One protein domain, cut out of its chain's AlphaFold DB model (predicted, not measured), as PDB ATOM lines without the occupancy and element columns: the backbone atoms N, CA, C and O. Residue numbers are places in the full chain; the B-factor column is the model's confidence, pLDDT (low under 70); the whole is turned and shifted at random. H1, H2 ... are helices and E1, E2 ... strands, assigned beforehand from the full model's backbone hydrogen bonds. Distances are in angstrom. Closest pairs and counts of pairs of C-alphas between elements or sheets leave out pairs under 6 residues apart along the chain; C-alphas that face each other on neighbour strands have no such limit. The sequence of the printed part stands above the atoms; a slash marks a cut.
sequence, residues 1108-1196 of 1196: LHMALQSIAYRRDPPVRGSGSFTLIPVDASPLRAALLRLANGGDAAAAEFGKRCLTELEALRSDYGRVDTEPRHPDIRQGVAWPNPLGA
ATOM      1  N   LEU A1108      99.563 118.842 116.614       91.12
ATOM      2  CA  LEU A1108      98.475 117.858 116.706       91.12
ATOM      3  C   LEU A1108      97.437 118.252 117.761       91.12
ATOM      4  O   LEU A1108      96.247 118.304 117.459       91.12
ATOM      5  N   HIS A1109      97.907 118.587 118.963       90.19
ATOM      6  CA  HIS A1109      97.061 119.008 120.074       90.19
ATOM      7  C   HIS A1109      96.206 120.230 119.710       90.19
ATOM      8  O   HIS A1109      94.990 120.213 119.874       90.19
ATOM      9  N   MET A1110      96.823 121.280 119.154       86.62
ATOM     10  CA  MET A1110      96.114 122.514 118.787       86.62
ATOM     11  C   MET A1110      95.145 122.303 117.620       86.62
ATOM     12  O   MET A1110      94.052 122.860 117.643       86.62
ATOM     13  N   ALA A1111      95.513 121.471 116.642       90.00
ATOM     14  CA  ALA A1111      94.663 121.123 115.506       90.00
ATOM     15  C   ALA A1111      93.417 120.332 115.927       90.00
ATOM     16  O   ALA A1111      92.326 120.587 115.433       90.00
ATOM     17  N   LEU A1112      93.554 119.378 116.850       93.56
ATOM     18  CA  LEU A1112      92.403 118.651 117.384       93.56
ATOM     19  C   LEU A1112      91.573 119.534 118.320       93.56
ATOM     20  O   LEU A1112      90.345 119.484 118.267       93.56
ATOM     21  N   GLN A1113      92.217 120.384 119.130       91.19
ATOM     22  CA  GLN A1113      91.520 121.317 120.013       91.19
ATOM     23  C   GLN A1113      90.672 122.324 119.222       91.19
ATOM     24  O   GLN A1113      89.545 122.589 119.629       91.19
ATOM     25  N   SER A1114      91.163 122.858 118.098       86.31
ATOM     26  CA  SER A1114      90.405 123.822 117.282       86.31
ATOM     27  C   SER A1114      89.166 123.218 116.616       86.31
ATOM     28  O   SER A1114      88.205 123.940 116.364       86.31
ATOM     29  N   ILE A1115      89.163 121.905 116.361       90.06
ATOM     30  CA  ILE A1115      88.003 121.184 115.819       90.06
ATOM     31  C   ILE A1115      87.038 120.786 116.946       90.06
ATOM     32  O   ILE A1115      85.823 120.908 116.809       90.06
ATOM     33  N   ALA A1116      87.573 120.302 118.068       91.81
ATOM     34  CA  ALA A1116      86.787 119.741 119.167       91.81
ATOM     35  C   ALA A1116      86.242 120.792 120.151       91.81
ATOM     36  O   ALA A1116      85.373 120.458 120.967       91.81
ATOM     37  N   TYR A1117      86.745 122.031 120.093       91.06
ATOM     38  CA  TYR A1117      86.371 123.127 120.985       91.06
ATOM     39  C   TYR A1117      86.283 124.464 120.251       91.06
ATOM     40  O   TYR A1117      87.145 124.832 119.456       91.06
ATOM     41  N   ARG A1118      85.280 125.259 120.618       86.12
ATOM     42  CA  ARG A1118      85.167 126.666 120.233       86.12
ATOM     43  C   ARG A1118      85.796 127.551 121.307       86.12
ATOM     44  O   ARG A1118      85.551 127.344 122.491       86.12
ATOM     45  N   ARG A1119      86.558 128.568 120.896       80.88
ATOM     46  CA  ARG A1119      87.111 129.600 121.790       80.88
ATOM     47  C   ARG A1119      86.133 130.770 121.922       80.88
ATOM     48  O   ARG A1119      85.713 131.314 120.905       80.88
ATOM     49  N   ASP A1120      85.803 131.161 123.151       65.94
ATOM     50  CA  ASP A1120      84.905 132.282 123.459       65.94
ATOM     51  C   ASP A1120      85.599 133.313 124.379       65.94
ATOM     52  O   ASP A1120      85.824 133.023 125.562       65.94
ATOM     53  N   PRO A1121      86.045 134.478 123.863       55.53
ATOM     54  CA  PRO A1121      86.756 135.482 124.653       55.53
ATOM     55  C   PRO A1121      85.793 136.356 125.484       55.53
ATOM     56  O   PRO A1121      84.830 136.887 124.933       55.53
ATOM     57  N   PRO A1122      86.073 136.617 126.779       38.00
ATOM     58  CA  PRO A1122      85.208 137.433 127.636       38.00
ATOM     59  C   PRO A1122      85.197 138.922 127.242       38.00
ATOM     60  O   PRO A1122      84.225 139.624 127.508       38.00
ATOM     61  N   VAL A1123      86.261 139.411 126.590       40.59
ATOM     62  CA  VAL A1123      86.372 140.775 126.042       40.59
ATOM     63  C   VAL A1123      87.067 140.711 124.678       40.59
ATOM     64  O   VAL A1123      88.127 140.086 124.550       40.59
ATOM     65  N   ARG A1124      86.502 141.378 123.658       31.84
ATOM     66  CA  ARG A1124      87.135 141.506 122.331       31.84
ATOM     67  C   ARG A1124      88.513 142.161 122.471       31.84
ATOM     68  O   ARG A1124      88.614 143.270 122.980       31.84
ATOM     69  N   GLY A1125      89.557 141.476 122.004       38.25
ATOM     70  CA  GLY A1125      90.948 141.942 122.083       38.25
ATOM     71  C   GLY A1125      91.724 141.467 123.319       38.25
ATOM     72  O   GLY A1125      92.909 141.766 123.426       38.25
ATOM     73  N   SER A1126      91.101 140.708 124.231       44.28
ATOM     74  CA  SER A1126      91.831 140.014 125.302       44.28
ATOM     75  C   SER A1126      92.476 138.720 124.786       44.28
ATOM     76  O   SER A1126      91.907 138.026 123.947       44.28
ATOM     77  N   GLY A1127      93.663 138.376 125.296       46.84
ATOM     78  CA  GLY A1127      94.335 137.098 125.009       46.84
ATOM     79  C   GLY A1127      93.762 135.894 125.774       46.84
ATOM     80  O   GLY A1127      94.290 134.793 125.656       46.84
ATOM     81  N   SER A1128      92.714 136.092 126.577       59.41
ATOM     82  CA  SER A1128      92.034 135.060 127.370       59.41
ATOM     83  C   SER A1128      90.761 134.573 126.676       59.41
ATOM     84  O   SER A1128      90.031 135.388 126.116       59.41
ATOM     85  N   PHE A1129      90.455 133.276 126.752       71.88
ATOM     86  CA  PHE A1129      89.228 132.693 126.197       71.88
ATOM     87  C   PHE A1129      88.773 131.457 126.979       71.88
ATOM     88  O   PHE A1129      89.580 130.779 127.613       71.88
ATOM     89  N   THR A1130      87.480 131.154 126.893       74.75
ATOM     90  CA  THR A1130      86.876 129.910 127.389       74.75
ATOM     91  C   THR A1130      86.825 128.886 126.259       74.75
ATOM     92  O   THR A1130      86.489 129.238 125.129       74.75
ATOM     93  N   LEU A1131      87.149 127.623 126.545       81.94
ATOM     94  CA  LEU A1131      86.945 126.514 125.612       81.94
ATOM     95  C   LEU A1131      85.556 125.913 125.827       81.94
ATOM     96  O   LEU A1131      85.222 125.494 126.931       81.94
ATOM     97  N   ILE A1132      84.754 125.862 124.765       84.69
ATOM     98  CA  ILE A1132      83.420 125.261 124.761       84.69
ATOM     99  C   ILE A1132      83.479 123.994 123.901       84.69
ATOM    100  O   ILE A1132      83.762 124.117 122.706       84.69
ATOM    101  N   PRO A1133      83.220 122.794 124.452       88.62
ATOM    102  CA  PRO A1133      83.202 121.560 123.671       88.62
ATOM    103  C   PRO A1133      82.203 121.620 122.503       88.62
ATOM    104  O   PRO A1133      81.077 122.089 122.656       88.62
ATOM    105  N   VAL A1134      82.612 121.115 121.341       90.00
ATOM    106  CA  VAL A1134      81.793 120.945 120.127       90.00
ATOM    107  C   VAL A1134      81.697 119.455 119.814       90.00
ATOM    108  O   VAL A1134      82.634 118.729 120.119       90.00
ATOM    109  N   ASP A1135      80.598 118.974 119.230       89.31
ATOM    110  CA  ASP A1135      80.435 117.552 118.889       89.31
ATOM    111  C   ASP A1135      81.523 117.069 117.910       89.31
ATOM    112  O   ASP A1135      81.587 117.518 116.765       89.31
ATOM    113  N   ALA A1136      82.369 116.133 118.358       92.38
ATOM    114  CA  ALA A1136      83.427 115.538 117.541       92.38
ATOM    115  C   ALA A1136      83.073 114.131 117.028       92.38
ATOM    116  O   ALA A1136      83.944 113.459 116.470       92.38
ATOM    117  N   SER A1137      81.822 113.671 117.174       92.19
ATOM    118  CA  SER A1137      81.382 112.342 116.712       92.19
ATOM    119  C   SER A1137      81.775 112.037 115.257       92.19
ATOM    120  O   SER A1137      82.309 110.953 115.010       92.19
ATOM    121  N   PRO A1138      81.601 112.959 114.279       92.50
ATOM    122  CA  PRO A1138      81.971 112.685 112.890       92.50
ATOM    123  C   PRO A1138      83.477 112.457 112.706       92.50
ATOM    124  O   PRO A1138      83.883 111.528 112.001       92.50
ATOM    125  N   LEU A1139      84.303 113.271 113.374       94.31
ATOM    126  CA  LEU A1139      85.759 113.150 113.346       94.31
ATOM    127  C   LEU A1139      86.209 111.838 113.997       94.31
ATOM    128  O   LEU A1139      87.003 111.104 113.414       94.31
ATOM    129  N   ARG A1140      85.663 111.502 115.171       95.12
ATOM    130  CA  ARG A1140      85.976 110.264 115.905       95.12
ATOM    131  C   ARG A1140      85.655 109.021 115.076       95.12
ATOM    132  O   ARG A1140      86.504 108.140 114.939       95.12
ATOM    133  N   ALA A1141      84.484 108.986 114.442       94.50
ATOM    134  CA  ALA A1141      84.094 107.900 113.547       94.50
ATOM    135  C   ALA A1141      85.015 107.790 112.318       94.50
ATOM    136  O   ALA A1141      85.357 106.687 111.888       94.50
ATOM    137  N   ALA A1142      85.427 108.921 111.733       93.62
ATOM    138  CA  ALA A1142      86.348 108.947 110.596       93.62
ATOM    139  C   ALA A1142      87.759 108.464 110.976       93.62
ATOM    140  O   ALA A1142      88.338 107.645 110.262       93.62
ATOM    141  N   LEU A1143      88.274 108.894 112.130       95.06
ATOM    142  CA  LEU A1143      89.561 108.452 112.662       95.06
ATOM    143  C   LEU A1143      89.564 106.961 113.011       95.06
ATOM    144  O   LEU A1143      90.544 106.286 112.711       95.06
ATOM    145  N   LEU A1144      88.471 106.420 113.568       95.00
ATOM    146  CA  LEU A1144      88.359 104.981 113.833       95.00
ATOM    147  C   LEU A1144      88.361 104.161 112.534       95.00
ATOM    148  O   LEU A1144      89.057 103.150 112.450       95.00
ATOM    149  N   ARG A1145      87.638 104.610 111.496       93.00
ATOM    150  CA  ARG A1145      87.677 103.955 110.173       93.00
ATOM    151  C   ARG A1145      89.089 103.932 109.608       93.00
ATOM    152  O   ARG A1145      89.530 102.902 109.108       93.00
ATOM    153  N   LEU A1146      89.803 105.051 109.713       92.19
ATOM    154  CA  LEU A1146      91.180 105.154 109.246       92.19
ATOM    155  C   LEU A1146      92.135 104.267 110.055       92.19
ATOM    156  O   LEU A1146      92.968 103.581 109.472       92.19
ATOM    157  N   ALA A1147      91.988 104.244 111.381       91.88
ATOM    158  CA  ALA A1147      92.775 103.417 112.296       91.88
ATOM    159  C   ALA A1147      92.668 101.910 112.000       91.88
ATOM    160  O   ALA A1147      93.581 101.155 112.340       91.88
ATOM    161  N   ASN A1148      91.571 101.498 111.359       88.88
ATOM    162  CA  ASN A1148      91.296 100.133 110.910       88.88
ATOM    163  C   ASN A1148      91.469  99.953 109.384       88.88
ATOM    164  O   ASN A1148      91.074  98.926 108.831       88.88
ATOM    165  N   GLY A1149      92.026 100.951 108.691       86.25
ATOM    166  CA  GLY A1149      92.259 100.937 107.248       86.25
ATOM    167  C   GLY A1149      93.488 100.124 106.822       86.25
ATOM    168  O   GLY A1149      94.269  99.647 107.642       86.25
ATOM    169  N   GLY A1150      93.669  99.972 105.505       81.38
ATOM    170  CA  GLY A1150      94.749  99.159 104.924       81.38
ATOM    171  C   GLY A1150      96.131  99.827 104.847       81.38
ATOM    172  O   GLY A1150      97.127  99.120 104.718       81.38
ATOM    173  N   ASP A1151      96.222 101.162 104.919       89.00
ATOM    174  CA  ASP A1151      97.507 101.880 104.973       89.00
ATOM    175  C   ASP A1151      98.008 101.949 106.420       89.00
ATOM    176  O   ASP A1151      97.457 102.682 107.242       89.00
ATOM    177  N   ALA A1152      99.080 101.212 106.722       88.88
ATOM    178  CA  ALA A1152      99.651 101.120 108.064       88.88
ATOM    179  C   ALA A1152     100.060 102.485 108.649       88.88
ATOM    180  O   ALA A1152      99.829 102.728 109.833       88.88
ATOM    181  N   ALA A1153     100.624 103.389 107.839       88.38
ATOM    182  CA  ALA A1153     101.098 104.685 108.328       88.38
ATOM    183  C   ALA A1153      99.932 105.632 108.649       88.38
ATOM    184  O   ALA A1153      99.963 106.357 109.646       88.38
ATOM    185  N   ALA A1154      98.893 105.627 107.810       88.25
ATOM    186  CA  ALA A1154      97.677 106.390 108.063       88.25
ATOM    187  C   ALA A1154      96.879 105.805 109.239       88.25
ATOM    188  O   ALA A1154      96.381 106.563 110.070       88.25
ATOM    189  N   ALA A1155      96.826 104.476 109.363       91.06
ATOM    190  CA  ALA A1155      96.175 103.792 110.473       91.06
ATOM    191  C   ALA A1155      96.844 104.107 111.820       91.06
ATOM    192  O   ALA A1155      96.161 104.464 112.779       91.06
ATOM    193  N   GLU A1156      98.177 104.047 111.899       91.50
ATOM    194  CA  GLU A1156      98.929 104.426 113.104       91.50
ATOM    195  C   GLU A1156      98.684 105.894 113.485       91.50
ATOM    196  O   GLU A1156      98.430 106.212 114.650       91.50
ATOM    197  N   PHE A1157      98.689 106.796 112.500       92.94
ATOM    198  CA  PHE A1157      98.412 108.207 112.744       92.94
ATOM    199  C   PHE A1157      96.964 108.450 113.191       92.94
ATOM    200  O   PHE A1157      96.741 109.217 114.124       92.94
ATOM    201  N   GLY A1158      95.993 107.750 112.597       93.38
ATOM    202  CA  GLY A1158      94.588 107.785 113.007       93.38
ATOM    203  C   GLY A1158      94.397 107.368 114.466       93.38
ATOM    204  O   GLY A1158      93.724 108.074 115.215       93.38
ATOM    205  N   LYS A1159      95.070 106.289 114.900       92.25
ATOM    206  CA  LYS A1159      95.090 105.857 116.310       92.25
ATOM    207  C   LYS A1159      95.648 106.948 117.218       92.25
ATOM    208  O   LYS A1159      95.041 107.252 118.238       92.25
ATOM    209  N   ARG A1160      96.764 107.573 116.830       92.31
ATOM    210  CA  ARG A1160      97.378 108.666 117.597       92.31
ATOM    211  C   ARG A1160      96.460 109.884 117.715       92.31
ATOM    212  O   ARG A1160      96.323 110.418 118.810       92.31
ATOM    213  N   CYS A1161      95.819 110.301 116.624       94.81
ATOM    214  CA  CYS A1161      94.849 111.398 116.642       94.81
ATOM    215  C   CYS A1161      93.662 111.085 117.556       94.81
ATOM    216  O   CYS A1161      93.219 111.952 118.301       94.81
ATOM    217  N   LEU A1162      93.157 109.850 117.514       94.38
ATOM    218  CA  LEU A1162      92.030 109.436 118.340       94.38
ATOM    219  C   LEU A1162      92.411 109.390 119.828       94.38
ATOM    220  O   LEU A1162      91.655 109.893 120.650       94.38
ATOM    221  N   THR A1163      93.599 108.883 120.173       92.25
ATOM    222  CA  THR A1163      94.129 108.923 121.548       92.25
ATOM    223  C   THR A1163      94.282 110.357 122.063       92.25
ATOM    224  O   THR A1163      93.820 110.650 123.162       92.25
ATOM    225  N   GLU A1164      94.876 111.258 121.274       92.94
ATOM    226  CA  GLU A1164      95.036 112.672 121.653       92.94
ATOM    227  C   GLU A1164      93.677 113.369 121.819       92.94
ATOM    228  O   GLU A1164      93.478 114.149 122.746       92.94
ATOM    229  N   LEU A1165      92.711 113.065 120.948       93.88
ATOM    230  CA  LEU A1165      91.362 113.611 121.051       93.88
ATOM    231  C   LEU A1165      90.641 113.115 122.313       93.88
ATOM    232  O   LEU A1165      89.986 113.911 122.981       93.88
ATOM    233  N   GLU A1166      90.773 111.837 122.679       91.31
ATOM    234  CA  GLU A1166      90.216 111.331 123.942       91.31
ATOM    235  C   GLU A1166      90.913 111.939 125.169       91.31
ATOM    236  O   GLU A1166      90.229 112.237 126.148       91.31
ATOM    237  N   ALA A1167      92.226 112.195 125.111       88.06
ATOM    238  CA  ALA A1167      92.945 112.920 126.162       88.06
ATOM    239  C   ALA A1167      92.419 114.358 126.307       88.06
ATOM    240  O   ALA A1167      92.015 114.762 127.394       88.06
ATOM    241  N   LEU A1168      92.260 115.083 125.194       90.06
ATOM    242  CA  LEU A1168      91.612 116.397 125.174       90.06
ATOM    243  C   LEU A1168      90.204 116.364 125.781       90.06
ATOM    244  O   LEU A1168      89.810 117.316 126.455       90.06
ATOM    245  N   ARG A1169      89.417 115.309 125.523       88.38
ATOM    246  CA  ARG A1169      88.083 115.138 126.127       88.38
ATOM    247  C   ARG A1169      88.134 114.823 127.616       88.38
ATOM    248  O   ARG A1169      87.170 115.135 128.312       88.38
ATOM    249  N   SER A1170      89.196 114.174 128.079       83.06
ATOM    250  CA  SER A1170      89.441 113.929 129.500       83.06
ATOM    251  C   SER A1170      89.736 115.243 130.227       83.06
ATOM    252  O   SER A1170      89.128 115.513 131.258       83.06
ATOM    253  N   ASP A1171      90.584 116.093 129.644       80.38
ATOM    254  CA  ASP A1171      91.050 117.334 130.276       80.38
ATOM    255  C   ASP A1171      90.010 118.462 130.250       80.38
ATOM    256  O   ASP A1171      89.826 119.175 131.236       80.38
ATOM    257  N   TYR A1172      89.333 118.646 129.112       83.19
ATOM    258  CA  TYR A1172      88.459 119.803 128.869       83.19
ATOM    259  C   TYR A1172      86.964 119.450 128.786       83.19
ATOM    260  O   TYR A1172      86.129 120.331 128.571       83.19
ATOM    261  N   GLY A1173      86.609 118.175 128.960       83.25
ATOM    262  CA  GLY A1173      85.230 117.693 128.879       83.25
ATOM    263  C   GLY A1173      84.706 117.531 127.447       83.25
ATOM    264  O   GLY A1173      85.382 117.800 126.455       83.25
ATOM    265  N   ARG A1174      83.467 117.048 127.316       87.06
ATOM    266  CA  ARG A1174      82.824 116.788 126.017       87.06
ATOM    267  C   ARG A1174      81.335 117.114 126.034       87.06
ATOM    268  O   ARG A1174      80.777 117.355 127.096       87.06
ATOM    269  N   VAL A1175      80.709 117.130 124.858       84.06
ATOM    270  CA  VAL A1175      79.261 117.357 124.719       84.06
ATOM    271  C   VAL A1175      78.494 116.096 125.137       84.06
ATOM    272  O   VAL A1175      78.882 114.993 124.761       84.06
ATOM    273  N   ASP A1176      77.385 116.250 125.865       74.75
ATOM    274  CA  ASP A1176      76.583 115.125 126.385       74.75
ATOM    275  C   ASP A1176      75.993 114.219 125.293       74.75
ATOM    276  O   ASP A1176      75.766 113.029 125.516       74.75
ATOM    277  N   THR A1177      75.756 114.769 124.099       78.81
ATOM    278  CA  THR A1177      75.234 114.029 122.941       78.81
ATOM    279  C   THR A1177      76.288 113.171 122.246       78.81
ATOM    280  O   THR A1177      75.936 112.338 121.414       78.81
ATOM    281  N   GLU A1178      77.572 113.373 122.551       89.06
ATOM    282  CA  GLU A1178      78.663 112.619 121.946       89.06
ATOM    283  C   GLU A1178      78.706 111.190 122.539       89.06
ATOM    284  O   GLU A1178      78.827 111.033 123.762       89.06
ATOM    285  N   PRO A1179      78.617 110.124 121.716       92.31
ATOM    286  CA  PRO A1179      78.617 108.752 122.205       92.31
ATOM    287  C   PRO A1179      79.954 108.395 122.857       92.31
ATOM    288  O   PRO A1179      80.986 109.039 122.647       92.31
ATOM    289  N   ARG A1180      79.959 107.336 123.662       93.06
ATOM    290  CA  ARG A1180      81.176 106.865 124.327       93.06
ATOM    291  C   ARG A1180      82.196 106.303 123.355       93.06
ATOM    292  O   ARG A1180      83.332 106.762 123.344       93.06
ATOM    293  N   HIS A1181      81.768 105.376 122.514       95.94
ATOM    294  CA  HIS A1181      82.592 104.760 121.495       95.94
ATOM    295  C   HIS A1181      82.663 105.651 120.241       95.94
ATOM    296  O   HIS A1181      81.634 106.210 119.848       95.94
ATOM    297  N   PRO A1182      83.826 105.750 119.565       95.19
ATOM    298  CA  PRO A1182      83.991 106.570 118.361       95.19
ATOM    299  C   PRO A1182      83.001 106.242 117.231       95.19
ATOM    300  O   PRO A1182      82.494 107.149 116.581       95.19
ATOM    301  N   ASP A1183      82.718 104.955 117.001       95.31
ATOM    302  CA  ASP A1183      81.638 104.482 116.119       95.31
ATOM    303  C   ASP A1183      81.300 103.014 116.416       95.31
ATOM    304  O   ASP A1183      81.941 102.088 115.919       95.31
ATOM    305  N   ILE A1184      80.333 102.781 117.311       94.94
ATOM    306  CA  ILE A1184      80.013 101.423 117.799       94.94
ATOM    307  C   ILE A1184      79.459 100.510 116.695       94.94
ATOM    308  O   ILE A1184      79.565  99.288 116.779       94.94
ATOM    309  N   ARG A1185      78.912 101.089 115.619       91.69
ATOM    310  CA  ARG A1185      78.262 100.336 114.537       91.69
ATOM    311  C   ARG A1185      79.251  99.566 113.670       91.69
ATOM    312  O   ARG A1185      78.841  98.640 112.979       91.69
ATOM    313  N   GLN A1186      80.538  99.913 113.723       90.25
ATOM    314  CA  GLN A1186      81.589  99.136 113.066       90.25
ATOM    315  C   GLN A1186      81.841  97.783 113.740       90.25
ATOM    316  O   GLN A1186      82.469  96.922 113.132       90.25
ATOM    317  N   GLY A1187      81.369  97.580 114.977       90.50
ATOM    318  CA  GLY A1187      81.592  96.334 115.714       90.50
ATOM    319  C   GLY A1187      83.060  96.079 116.069       90.50
ATOM    320  O   GLY A1187      83.418  94.949 116.389       90.50
ATOM    321  N   VAL A1188      83.905  97.113 116.018       91.81
ATOM    322  CA  VAL A1188      85.318  97.066 116.411       91.81
ATOM    323  C   VAL A1188      85.470  97.806 117.730       91.81
ATOM    324  O   VAL A1188      84.986  98.926 117.837       91.81
ATOM    325  N   ALA A1189      86.137  97.190 118.704       92.75
ATOM    326  CA  ALA A1189      86.404  97.797 120.003       92.75
ATOM    327  C   ALA A1189      87.394  98.970 119.903       92.75
ATOM    328  O   ALA A1189      88.351  98.928 119.124       92.75
ATOM    329  N   TRP A1190      87.205  99.980 120.751       93.31
ATOM    330  CA  TRP A1190      88.168 101.052 120.962       93.31
ATOM    331  C   TRP A1190      88.225 101.454 122.445       93.31
ATOM    332  O   TRP A1190      87.199 101.841 123.005       93.31
ATOM    333  N   PRO A1191      89.413 101.426 123.074       92.88
ATOM    334  CA  PRO A1191      90.687 100.932 122.540       92.88
ATOM    335  C   PRO A1191      90.675  99.398 122.363       92.88
ATOM    336  O   PRO A1191      89.888  98.691 122.988       92.88
ATOM    337  N   ASN A1192      91.561  98.869 121.514       89.94
ATOM    338  CA  ASN A1192      91.717  97.421 121.313       89.94
ATOM    339  C   ASN A1192      93.195  96.988 121.398       89.94
ATOM    340  O   ASN A1192      93.820  96.709 120.371       89.94
ATOM    341  N   PRO A1193      93.784  96.975 122.606       87.50
ATOM    342  CA  PRO A1193      95.191  96.633 122.811       87.50
ATOM    343  C   PRO A1193      95.474  95.126 122.708       87.50
ATOM    344  O   PRO A1193      96.605  94.739 122.433       87.50
ATOM    345  N   LEU A1194      94.465  94.273 122.919       84.00
ATOM    346  CA  LEU A1194      94.616  92.813 122.901       84.00
ATOM    347  C   LEU A1194      94.553  92.216 121.486       84.00
ATOM    348  O   LEU A1194      94.941  91.065 121.297       84.00
ATOM    349  N   GLY A1195      94.120  92.995 120.490       67.00
ATOM    350  CA  GLY A1195      93.826  92.478 119.155       67.00
ATOM    351  C   GLY A1195      92.517  91.679 119.123       67.00
ATOM    352  O   GLY A1195      91.898  91.435 120.157       67.00
ATOM    353  N   ALA A1196      92.061  91.347 117.914       44.69
ATOM    354  CA  ALA A1196      90.908  90.466 117.702       44.69
ATOM    355  C   ALA A1196      91.300  88.988 117.807       44.69
ATOM    356  O   ALA A1196      92.416  88.654 117.337       44.69
TER     357      ALA A1196
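AT A GLANCE: This is residues 1108 to 1196 of the 1196 residues of an uncharacterized protein of Youhaiella tibetensis (UniProt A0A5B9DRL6). A two-stranded hairpin, E1 and E2, makes one end of an elongated model, beside a helical hairpin, H2 and H3, with the short H1 packed on H3. The tail, residues 1173 to 1196, runs back to the far end. The 89 printed residues hold H1, E1, E2, H2, H3 in that order, mostly helix, with an antiparallel sheet; the whole is only just loose, close to compact, radius of gyration of the C-alphas 14.8 A, spans 51 by 27 by 19 A.

IN THESE COORDINATES: E1 is residues 1117 to 1120 and E2 1130 to 1133. H1, 1108 to 1116, starts at C-alpha (98.475, 117.858, 116.706). H2 is 1137 to 1147, 15.1 A; H3, 1152 to 1172, 30.1 A, ends at C-alpha (88.459, 119.803, 128.869).

HOW THE PARTS SIT: E1 and E2 are antiparallel at 148 degrees; N 1118 and O 1132 are 2.8 A apart, within hydrogen-bond range. With residues 1161 to 1168 alone, H3 touches H1 at a steep tilt of 64 degrees, the same way; the closest C-alphas, Leu 1112 and Leu 1165, are 6.3 A apart. With residues 1154 to 1162 alone, H3 touches H2, opposite ways, at a shallow tilt of 34 degrees, only just short of steep; the closest C-alphas, Ala 1147 and Ala 1155, are 3.9 A apart. H1 and H2 are apart. In H2 and H3 every O i to N i+4 pair is within hydrogen-bond range; in H1, 4 of 5.

THE WHOLE: The C-alphas farthest apart, Gly 1125 and Ala 1196, are 51.7 A apart. The printed part has no cut, and no link is long. pLDDT is under 70 at residues 1120 to 1128 and 1195 to 1196.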